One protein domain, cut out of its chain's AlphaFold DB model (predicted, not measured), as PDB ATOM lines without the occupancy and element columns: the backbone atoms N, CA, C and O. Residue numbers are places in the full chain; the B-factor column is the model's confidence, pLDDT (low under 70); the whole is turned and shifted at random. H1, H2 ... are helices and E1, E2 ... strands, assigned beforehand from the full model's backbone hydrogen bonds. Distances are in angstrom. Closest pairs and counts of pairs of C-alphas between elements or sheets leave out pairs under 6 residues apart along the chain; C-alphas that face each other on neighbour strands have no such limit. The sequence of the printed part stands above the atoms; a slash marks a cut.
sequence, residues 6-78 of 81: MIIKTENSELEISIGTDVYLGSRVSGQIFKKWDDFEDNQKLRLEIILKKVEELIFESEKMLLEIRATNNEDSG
ATOM      1  N   MET A   6      -6.706   3.099  43.072       93.19
ATOM      2  CA  MET A   6      -6.791   1.760  43.638       93.19
ATOM      3  C   MET A   6      -7.470   0.831  42.638       93.19
ATOM      4  O   MET A   6      -8.515   1.180  42.097       93.19
ATOM      5  N   ILE A   7      -6.883  -0.348  42.418       94.62
ATOM      6  CA  ILE A   7      -7.432  -1.400  41.557       94.62
ATOM      7  C   ILE A   7      -7.499  -2.693  42.365       94.62
ATOM      8  O   ILE A   7      -6.484  -3.157  42.884       94.62
ATOM      9  N   ILE A   8      -8.679  -3.305  42.436       94.75
ATOM     10  CA  ILE A   8      -8.882  -4.623  43.046       94.75
ATOM     11  C   ILE A   8      -9.390  -5.570  41.985       94.75
ATOM     12  O   ILE A   8     -10.376  -5.289  41.306       94.75
ATOM     13  N   LYS A   9      -8.751  -6.734  41.904       95.69
ATOM     14  CA  LYS A   9      -9.147  -7.816  41.013       95.69
ATOM     15  C   LYS A   9      -9.551  -9.028  41.825       95.69
ATOM     16  O   LYS A   9      -8.858  -9.450  42.742       95.69
ATOM     17  N   THR A  10     -10.678  -9.592  41.441       94.81
ATOM     18  CA  THR A  10     -11.153 -10.904  41.869       94.81
ATOM     19  C   THR A  10     -11.308 -11.772  40.628       94.81
ATOM     20  O   THR A  10     -11.181 -11.292  39.503       94.81
ATOM     21  N   GLU A  11     -11.629 -13.050  40.808       95.69
ATOM     22  CA  GLU A  11     -11.871 -13.955  39.678       95.69
ATOM     23  C   GLU A  11     -12.975 -13.452  38.728       95.69
ATOM     24  O   GLU A  11     -12.904 -13.651  37.512       95.69
ATOM     25  N   ASN A  12     -13.991 -12.782  39.278       96.56
ATOM     26  CA  ASN A  12     -15.205 -12.431  38.543       96.56
ATOM     27  C   ASN A  12     -15.366 -10.937  38.268       96.56
ATOM     28  O   ASN A  12     -16.206 -10.575  37.438       96.56
ATOM     29  N   SER A  13     -14.591 -10.086  38.941       96.69
ATOM     30  CA  SER A  13     -14.768  -8.636  38.888       96.69
ATOM     31  C   SER A  13     -13.466  -7.869  39.106       96.69
ATOM     32  O   SER A  13     -12.574  -8.325  39.821       96.69
ATOM     33  N   GLU A  14     -13.418  -6.667  38.552       97.19
ATOM     34  CA  GLU A  14     -12.387  -5.651  38.728       97.19
ATOM     35  C   GLU A  14     -13.057  -4.337  39.135       97.19
ATOM     36  O   GLU A  14     -14.039  -3.932  38.518       97.19
ATOM     37  N   LEU A  15     -12.534  -3.686  40.168       96.94
ATOM     38  CA  LEU A  15     -12.954  -2.356  40.597       96.94
ATOM     39  C   LEU A  15     -11.737  -1.442  40.579       96.94
ATOM     40  O   LEU A  15     -10.739  -1.752  41.226       96.94
ATOM     41  N   GLU A  16     -11.849  -0.323  39.878       96.56
ATOM     42  CA  GLU A  16     -10.865   0.750  39.865       96.56
ATOM     43  C   GLU A  16     -11.518   2.042  40.359       96.56
ATOM     44  O   GLU A  16     -12.608   2.416  39.919       96.56
ATOM     45  N   ILE A  17     -10.875   2.690  41.330       95.81
ATOM     46  CA  ILE A  17     -11.319   3.963  41.900       95.81
ATOM     47  C   ILE A  17     -10.154   4.948  41.846       95.81
ATOM     48  O   ILE A  17      -9.149   4.773  42.543       95.81
ATOM     49  N   SER A  18     -10.344   6.020  41.082       94.19
ATOM     50  CA  SER A  18      -9.467   7.185  41.025       94.19
ATOM     51  C   SER A  18     -10.225   8.397  41.569       94.19
ATOM     52  O   SER A  18     -11.109   8.966  40.922       94.19
ATOM     53  N   ILE A  19      -9.912   8.791  42.808       91.12
ATOM     54  CA  ILE A  19     -10.622   9.889  43.485       91.12
ATOM     55  C   ILE A  19     -10.492  11.173  42.661       91.12
ATOM     56  O   ILE A  19      -9.401  11.549  42.229       91.12
ATOM     57  N   GLY A  20     -11.616  11.858  42.444       91.88
ATOM     58  CA  GLY A  20     -11.659  13.105  41.676       91.88
ATOM     59  C   GLY A  20     -11.542  12.928  40.161       91.88
ATOM     60  O   GLY A  20     -11.508  13.924  39.449       91.88
ATOM     61  N   THR A  21     -11.473  11.693  39.658       94.25
ATOM     62  CA  THR A  21     -11.316  11.405  38.225       94.25
ATOM     63  C   THR A  21     -12.393  10.445  37.737       94.25
ATOM     64  O   THR A  21     -13.405  10.897  37.191       94.25
ATOM     65  N   ASP A  22     -12.241   9.147  37.971       95.44
ATOM     66  CA  ASP A  22     -13.145   8.132  37.438       95.44
ATOM     67  C   ASP A  22     -13.261   6.889  38.325       95.44
ATOM     68  O   ASP A  22     -12.499   6.663  39.267       95.44
ATOM     69  N   VAL A  23     -14.321   6.131  38.061       96.62
ATOM     70  CA  VAL A  23     -14.628   4.859  38.703       96.62
ATOM     71  C   VAL A  23     -14.995   3.867  37.613       96.62
ATOM     72  O   VAL A  23     -15.922   4.103  36.826       96.62
ATOM     73  N   TYR A  24     -14.299   2.737  37.601       97.25
ATOM     74  CA  TYR A  24     -14.539   1.633  36.685       97.25
ATOM     75  C   TYR A  24     -14.919   0.364  37.447       97.25
ATOM     76  O   TYR A  24     -14.299  -0.003  38.442       97.25
ATOM     77  N   LEU A  25     -15.943  -0.328  36.954       97.06
ATOM     78  CA  LEU A  25     -16.325  -1.661  37.399       97.06
ATOM     79  C   LEU A  25     -16.401  -2.581  36.184       97.06
ATOM     80  O   LEU A  25     -17.304  -2.452  35.358       97.06
ATOM     81  N   GLY A  26     -15.496  -3.547  36.117       97.75
ATOM     82  CA  GLY A  26     -15.602  -4.698  35.233       97.75
ATOM     83  C   GLY A  26     -16.178  -5.885  35.992       97.75
ATOM     84  O   GLY A  26     -15.726  -6.213  37.082       97.75
ATOM     85  N   SER A  27     -17.164  -6.572  35.432       96.62
ATOM     86  CA  SER A  27     -17.680  -7.819  35.986       96.62
ATOM     87  C   SER A  27     -18.069  -8.781  34.877       96.62
ATOM     88  O   SER A  27     -18.678  -8.396  33.880       96.62
ATOM     89  N   ARG A  28     -17.797 -10.070  35.089       94.31
ATOM     90  CA  ARG A  28     -18.277 -11.138  34.203       94.31
ATOM     91  C   ARG A  28     -19.805 -11.199  34.120       94.31
ATOM     92  O   ARG A  28     -20.324 -11.696  33.128       94.31
ATOM     93  N   VAL A  29     -20.512 -10.711  35.143       93.00
ATOM     94  CA  VAL A  29     -21.980 -10.774  35.220       93.00
ATOM     95  C   VAL A  29     -22.629  -9.520  34.641       93.00
ATOM     96  O   VAL A  29     -23.548  -9.623  33.834       93.00
ATOM     97  N   SER A  30     -22.167  -8.335  35.046       91.88
ATOM     98  CA  SER A  30     -22.803  -7.058  34.684       91.88
ATOM     99  C   SER A  30     -22.101  -6.298  33.555       91.88
ATOM    100  O   SER A  30     -22.512  -5.188  33.228       91.88
ATOM    101  N   GLY A  31     -21.052  -6.866  32.956       96.31
ATOM    102  CA  GLY A  31     -20.259  -6.192  31.932       96.31
ATOM    103  C   GLY A  31     -19.367  -5.102  32.523       96.31
ATOM    104  O   GLY A  31     -18.817  -5.263  33.610       96.31
ATOM    105  N   GLN A  32     -19.197  -4.004  31.790       97.25
ATOM    106  CA  GLN A  32     -18.304  -2.907  32.161       97.25
ATOM    107  C   GLN A  32     -19.103  -1.626  32.404       97.25
ATOM    108  O   GLN A  32     -19.949  -1.255  31.591       97.25
ATOM    109  N   ILE A  33     -18.813  -0.946  33.510       96.75
ATOM    110  CA  ILE A  33     -19.383   0.350  33.877       96.75
ATOM    111  C   ILE A  33     -18.227   1.323  34.069       96.75
ATOM    112  O   ILE A  33     -17.300   1.041  34.824       96.75
ATOM    113  N   PHE A  34     -18.306   2.474  33.408       96.69
ATOM    114  CA  PHE A  34     -17.358   3.571  33.556       96.69
ATOM    115  C   PHE A  34     -18.124   4.845  33.898       96.69
ATOM    116  O   PHE A  34     -19.097   5.180  33.216       96.69
ATOM    117  N   LYS A  35     -17.713   5.540  34.959       97.00
ATOM    118  CA  LYS A  35     -18.399   6.741  35.438       97.00
ATOM    119  C   LYS A  35     -17.392   7.761  35.959       97.00
ATOM    120  O   LYS A  35     -16.445   7.385  36.643       97.00
ATOM    121  N   LYS A  36     -17.586   9.049  35.652       97.00
ATOM    122  CA  LYS A  36     -16.709  10.096  36.190       97.00
ATOM    123  C   LYS A  36     -17.017  10.310  37.662       97.00
ATOM    124  O   LYS A  36     -18.165  10.177  38.082       97.00
ATOM    125  N   TRP A  37     -16.007  10.692  38.436       95.19
ATOM    126  CA  TRP A  37     -16.174  10.985  39.859       95.19
ATOM    127  C   TRP A  37     -17.271  12.029  40.109       95.19
ATOM    128  O   TRP A  37     -18.094  11.873  41.009       95.19
ATOM    129  N   ASP A  38     -17.333  13.057  39.264       96.56
ATOM    130  CA  ASP A  38     -18.309  14.143  39.381       96.56
ATOM    131  C   ASP A  38     -19.754  13.716  39.092       96.56
ATOM    132  O   ASP A  38     -20.681  14.401  39.517       96.56
ATOM    133  N   ASP A  39     -19.963  12.560  38.455       97.31
ATOM    134  CA  ASP A  39     -21.298  12.023  38.179       97.31
ATOM    135  C   ASP A  39     -21.909  11.292  39.398       97.31
ATOM    136  O   ASP A  39     -23.030  10.770  39.325       97.31
ATOM    137  N   PHE A  40     -21.160  11.163  40.499       96.94
ATOM    138  CA  PHE A  40     -21.627  10.575  41.755       96.94
ATOM    139  C   PHE A  40     -22.128  11.649  42.723       96.94
ATOM    140  O   PHE A  40     -21.528  12.715  42.874       96.94
ATOM    141  N   GLU A  41     -23.200  11.324  43.441       98.00
ATOM    142  CA  GLU A  41     -23.662  12.116  44.582       98.00
ATOM    143  C   GLU A  41     -22.669  12.016  45.755       98.00
ATOM    144  O   GLU A  41     -21.942  11.029  45.892       98.00
ATOM    145  N   ASP A  42     -22.656  13.009  46.649       96.94
ATOM    146  CA  ASP A  42     -21.702  13.067  47.769       96.94
ATOM    147  C   ASP A  42     -21.790  11.846  48.699       96.94
ATOM    148  O   ASP A  42     -20.777  11.329  49.170       96.94
ATOM    149  N   ASN A  43     -22.995  11.312  48.913       97.94
ATOM    150  CA  ASN A  43     -23.193  10.074  49.670       97.94
ATOM    151  C   ASN A  43     -22.580   8.843  48.967       97.94
ATOM    152  O   ASN A  43     -22.115   7.920  49.635       97.94
ATOM    153  N   GLN A  44     -22.573   8.802  47.633       97.44
ATOM    154  CA  GLN A  44     -21.976   7.733  46.837       97.44
ATOM    155  C   GLN A  44     -20.451   7.856  46.846       97.44
ATOM    156  O   GLN A  44     -19.774   6.849  47.049       97.44
ATOM    157  N   LYS A  45     -19.920   9.079  46.721       96.56
ATOM    158  CA  LYS A  45     -18.487   9.382  46.867       96.56
ATOM    159  C   LYS A  45     -17.963   8.931  48.228       96.56
ATOM    160  O   LYS A  45     -17.023   8.146  48.284       96.56
ATOM    161  N   LEU A  46     -18.658   9.291  49.311       96.75
ATOM    162  CA  LEU A  46     -18.314   8.846  50.665       96.75
ATOM    163  C   LEU A  46     -18.287   7.312  50.785       96.75
ATOM    164  O   LEU A  46     -17.420   6.741  51.443       96.75
ATOM    165  N   ARG A  47     -19.217   6.605  50.131       97.19
ATOM    166  CA  ARG A  47     -19.211   5.132  50.123       97.19
ATOM    167  C   ARG A  47     -18.007   4.554  49.378       97.19
ATOM    168  O   ARG A  47     -17.482   3.537  49.825       97.19
ATOM    169  N   LEU A  48     -17.572   5.174  48.282       96.00
ATOM    170  CA  LEU A  48     -16.366   4.772  47.549       96.00
ATOM    171  C   LEU A  48     -15.098   5.018  48.379       96.00
ATOM    172  O   LEU A  48     -14.237   4.146  48.441       96.00
ATOM    173  N   GLU A  49     -15.023   6.138  49.096       94.25
ATOM    174  CA  GLU A  49     -13.933   6.430  50.042       94.25
ATOM    175  C   GLU A  49     -13.878   5.419  51.198       94.25
ATOM    176  O   GLU A  49     -12.806   4.965  51.597       94.25
ATOM    177  N   ILE A  50     -15.034   4.986  51.714       95.94
ATOM    178  CA  ILE A  50     -15.092   3.918  52.725       95.94
ATOM    179  C   ILE A  50     -14.596   2.584  52.150       95.94
ATOM    180  O   ILE A  50     -13.921   1.833  52.855       95.94
ATOM    181  N   ILE A  51     -14.928   2.266  50.893       95.62
ATOM    182  CA  ILE A  51     -14.406   1.067  50.219       95.62
ATOM    183  C   ILE A  51     -12.880   1.148  50.122       95.62
ATOM    184  O   ILE A  51     -12.217   0.184  50.489       95.62
ATOM    185  N   LEU A  52     -12.334   2.296  49.711       93.31
ATOM    186  CA  LEU A  52     -10.890   2.542  49.670       93.31
ATOM    187  C   LEU A  52     -10.217   2.237  51.007       93.31
ATOM    188  O   LEU A  52      -9.310   1.411  51.060       93.31
ATOM    189  N   LYS A  53     -10.730   2.806  52.099       94.00
ATOM    190  CA  LYS A  53     -10.168   2.582  53.433       94.00
ATOM    191  C   LYS A  53     -10.180   1.108  53.853       94.00
ATOM    192  O   LYS A  53      -9.198   0.605  54.388       94.00
ATOM    193  N   LYS A  54     -11.273   0.387  53.588       96.00
ATOM    194  CA  LYS A  54     -11.359  -1.053  53.900       96.00
ATOM    195  C   LYS A  54     -10.333  -1.882  53.132       96.00
ATOM    196  O   LYS A  54      -9.895  -2.926  53.603       96.00
ATOM    197  N   VAL A  55      -9.984  -1.443  51.931       94.88
ATOM    198  CA  VAL A  55      -9.021  -2.128  51.069       94.88
ATOM    199  C   VAL A  55      -7.604  -1.846  51.540       94.88
ATOM    200  O   VAL A  55      -6.797  -2.767  51.573       94.88
ATOM    201  N   GLU A  56      -7.316  -0.624  51.982       94.25
ATOM    202  CA  GLU A  56      -6.058  -0.305  52.664       94.25
ATOM    203  C   GLU A  56      -5.874  -1.161  53.925       94.25
ATOM    204  O   GLU A  56      -4.813  -1.749  54.115       94.25
ATOM    205  N   GLU A  57      -6.921  -1.308  54.743       96.50
ATOM    206  CA  GLU A  57      -6.910  -2.202  55.910       96.50
ATOM    207  C   GLU A  57      -6.653  -3.664  55.499       96.50
ATOM    208  O   GLU A  57      -5.823  -4.339  56.106       96.50
ATOM    209  N   LEU A  58      -7.296  -4.149  54.429       95.81
ATOM    210  CA  LEU A  58      -7.073  -5.500  53.904       95.81
ATOM    211  C   LEU A  58      -5.628  -5.712  53.423       95.81
ATOM    212  O   LEU A  58      -5.042  -6.766  53.682       95.81
ATOM    213  N   ILE A  59      -5.054  -4.732  52.722       95.12
ATOM    214  CA  ILE A  59      -3.662  -4.770  52.255       95.12
ATOM    215  C   ILE A  59      -2.715  -4.811  53.452       95.12
ATOM    216  O   ILE A  59      -1.805  -5.635  53.472       95.12
ATOM    217  N   PHE A  60      -2.955  -3.980  54.464       96.12
ATOM    218  CA  PHE A  60      -2.137  -3.934  55.672       96.12
ATOM    219  C   PHE A  60      -2.160  -5.258  56.447       96.12
ATOM    220  O   PHE A  60      -1.111  -5.763  56.847       96.12
ATOM    221  N   GLU A  61      -3.333  -5.865  56.625       96.94
ATOM    222  CA  GLU A  61      -3.425  -7.185  57.261       96.94
ATOM    223  C   GLU A  61      -2.749  -8.276  56.415       96.94
ATOM    224  O   GLU A  61      -2.054  -9.139  56.954       96.94
ATOM    225  N   SER A  62      -2.860  -8.199  55.085       95.50
ATOM    226  CA  SER A  62      -2.149  -9.113  54.177       95.50
ATOM    227  C   SER A  62      -0.628  -8.957  54.288       95.50
ATOM    228  O   SER A  62       0.098  -9.949  54.310       95.50
ATOM    229  N   GLU A  63      -0.133  -7.722  54.391       95.94
ATOM    230  CA  GLU A  63       1.289  -7.425  54.566       95.94
ATOM    231  C   GLU A  63       1.823  -8.029  55.867       95.94
ATOM    232  O   GLU A  63       2.844  -8.720  55.838       95.94
ATOM    233  N   LYS A  64       1.112  -7.851  56.990       95.25
ATOM    234  CA  LYS A  64       1.485  -8.472  58.271       95.25
ATOM    235  C   LYS A  64       1.628  -9.983  58.151       95.25
ATOM    236  O   LYS A  64       2.674 -10.517  58.509       95.25
ATOM    237  N   MET A  65       0.621 -10.658  57.590       94.62
ATOM    238  CA  MET A  65       0.642 -12.113  57.413       94.62
ATOM    239  C   MET A  65       1.846 -12.575  56.580       94.62
ATOM    240  O   MET A  65       2.513 -13.552  56.918       94.62
ATOM    241  N   LEU A  66       2.160 -11.865  55.493       92.62
ATOM    242  CA  LEU A  66       3.296 -12.204  54.632       92.62
ATOM    243  C   LEU A  66       4.648 -11.967  55.321       92.62
ATOM    244  O   LEU A  66       5.591 -12.739  55.121       92.62
ATOM    245  N   LEU A  67       4.753 -10.922  56.142       91.62
ATOM    246  CA  LEU A  67       5.957 -10.635  56.919       91.62
ATOM    247  C   LEU A  67       6.169 -11.645  58.056       91.62
ATOM    248  O   LEU A  67       7.311 -12.041  58.293       91.62
ATOM    249  N   GLU A  68       5.102 -12.113  58.706       85.81
ATOM    250  CA  GLU A  68       5.162 -13.183  59.713       85.81
ATOM    251  C   GLU A  68       5.700 -14.488  59.112       85.81
ATOM    252  O   GLU A  68       6.658 -15.058  59.635       85.81
ATOM    253  N   ILE A  69       5.181 -14.907  57.948       76.50
ATOM    254  CA  ILE A  69       5.675 -16.094  57.225       76.50
ATOM    255  C   ILE A  69       7.177 -15.977  56.929       76.50
ATOM    256  O   ILE A  69       7.928 -16.947  57.060       76.50
ATOM    257  N   ARG A  70       7.646 -14.784  56.540       70.88
ATOM    258  CA  ARG A  70       9.071 -14.544  56.284       70.88
ATOM    259  C   ARG A  70       9.917 -14.726  57.545       70.88
ATOM    260  O   ARG A  70      11.017 -15.260  57.440       70.88
ATOM    261  N   ALA A  71       9.440 -14.282  58.706       66.12
ATOM    262  CA  ALA A  71      10.154 -14.456  59.968       66.12
ATOM    263  C   ALA A  71      10.260 -15.942  60.351       66.12
ATOM    264  O   ALA A  71      11.363 -16.418  60.605       66.12
ATOM    265  N   THR A  72       9.160 -16.699  60.271       64.19
ATOM    266  CA  THR A  72       9.140 -18.135  60.606       64.19
ATOM    267  C   THR A  72      10.032 -18.972  59.681       64.19
ATOM    268  O   THR A  72      10.789 -19.814  60.154       64.19
ATOM    269  N   ASN A  73      10.031 -18.699  58.371       64.56
ATOM    270  CA  ASN A  73      10.892 -19.417  57.419       64.56
ATOM    271  C   ASN A  73      12.397 -19.157  57.645       64.56
ATOM    272  O   ASN A  73      13.230 -19.999  57.300       64.56
ATOM    273  N   ASN A  74      12.760 -18.002  58.215       61.47
ATOM    274  CA  ASN A  74      14.151 -17.686  58.550       61.47
ATOM    275  C   ASN A  74      14.611 -18.363  59.852       61.47
ATOM    276  O   ASN A  74      15.790 -18.687  59.965       61.47
ATOM    277  N   GLU A  75      13.711 -18.594  60.812       58.44
ATOM    278  CA  GLU A  75      14.027 -19.317  62.054       58.44
ATOM    279  C   GLU A  75      14.202 -20.826  61.811       58.44
ATOM    280  O   GLU A  75      15.140 -21.424  62.337       58.44
ATOM    281  N   ASP A  76      13.384 -21.426  60.940       53.56
ATOM    282  CA  ASP A  76      13.450 -22.864  60.613       53.56
ATOM    283  C   ASP A  76      14.671 -23.223  59.732       53.56
ATOM    284  O   ASP A  76      15.191 -24.336  59.762       53.56
ATOM    285  N   SER A  77      15.213 -22.241  59.002       56.25
ATOM    286  CA  SER A  77      16.461 -22.384  58.233       56.25
ATOM    287  C   SER A  77      17.732 -22.258  59.095       56.25
ATOM    288  O   SER A  77      18.837 -22.458  58.592       56.25
ATOM    289  N   GLY A  78      17.600 -21.916  60.383       54.09
ATOM    290  CA  GLY A  78      18.716 -21.725  61.316       54.09
ATOM    291  C   GLY A  78      19.200 -22.998  62.020       54.09
ATOM    292  O   GLY A  78      20.126 -22.923  62.824       54.09
TER     293      GLY A  78
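AT A GLANCE: This is residues 6 to 78 of the 81 residues of an uncharacterized protein of Desulfobacteraceae bacterium (UniProt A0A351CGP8). A small, nearly flat sheet of four strands has one long helix, H1, crossing one face of it over E1 and E2; the far part of H1, with residues 57 to 78 standing free, sticks out as a long arm past the sheet. The printed part has 73 residues, in the order E1, E2, E3, E4, H1, a mixed class of helices and strands. The sheet's order is E1, E2, E3, E4, antiparallel throughout. The whole is only just extended, close to loose, with a radius of gyration of the C-alphas of 17.2 A and spans of 57 by 26 by 16 A, the arm making the length.

IN THESE COORDINATES: Find C-alpha 6 at (-6.791, 1.760, 43.638), where E1, residues 6 to 9, begins its 10.2 A. Then come E2, residues 13 to 18, 16.8 A; E3, residues 22 to 27, 16.6 A; and E4, residues 31 to 36, 17.2 A. From C-alpha 42 at (-21.702, 13.067, 47.769), H1, residues 42 to 76, runs 51.9 A to C-alpha 76 at (13.450, -22.864, 60.613).

HOW THE PARTS SIT: The strands form a meander, each the antiparallel neighbour of the one before, in three hairpins. Look for N 8 and O 15, 2.8 A, between E1 and E2; N 16 and O 24, 2.9 A, between E2 and E3; N 25 and O 33, 2.9 A, between E3 and E4, each within hydrogen-bond range. The edge strands E1 and E4 are apart. H1 is on one face, making two layers, a helix on a sheet, at a height over the sheet of 8.2 A. It runs across the strands, at 69 degrees to E2 on the local plane. Its closest C-alphas are Leu 52 to Met 6 of E1, 7.3 A, and Leu 48 to Ile 17 of E2, 7.6 A. In H1 every O i to N i+4 pair is within hydrogen-bond range.

THE WHOLE: The two C-alphas farthest apart, Asp 39 and Gly 78, are 57.2 A apart. Without residues 57 to 78 the body spans 29 by 23 by 16 A. The printed part has no cut, and its four links are tight. Look to residues 71 to 78 for pLDDT under 70; the mean of the printed part is 91.0.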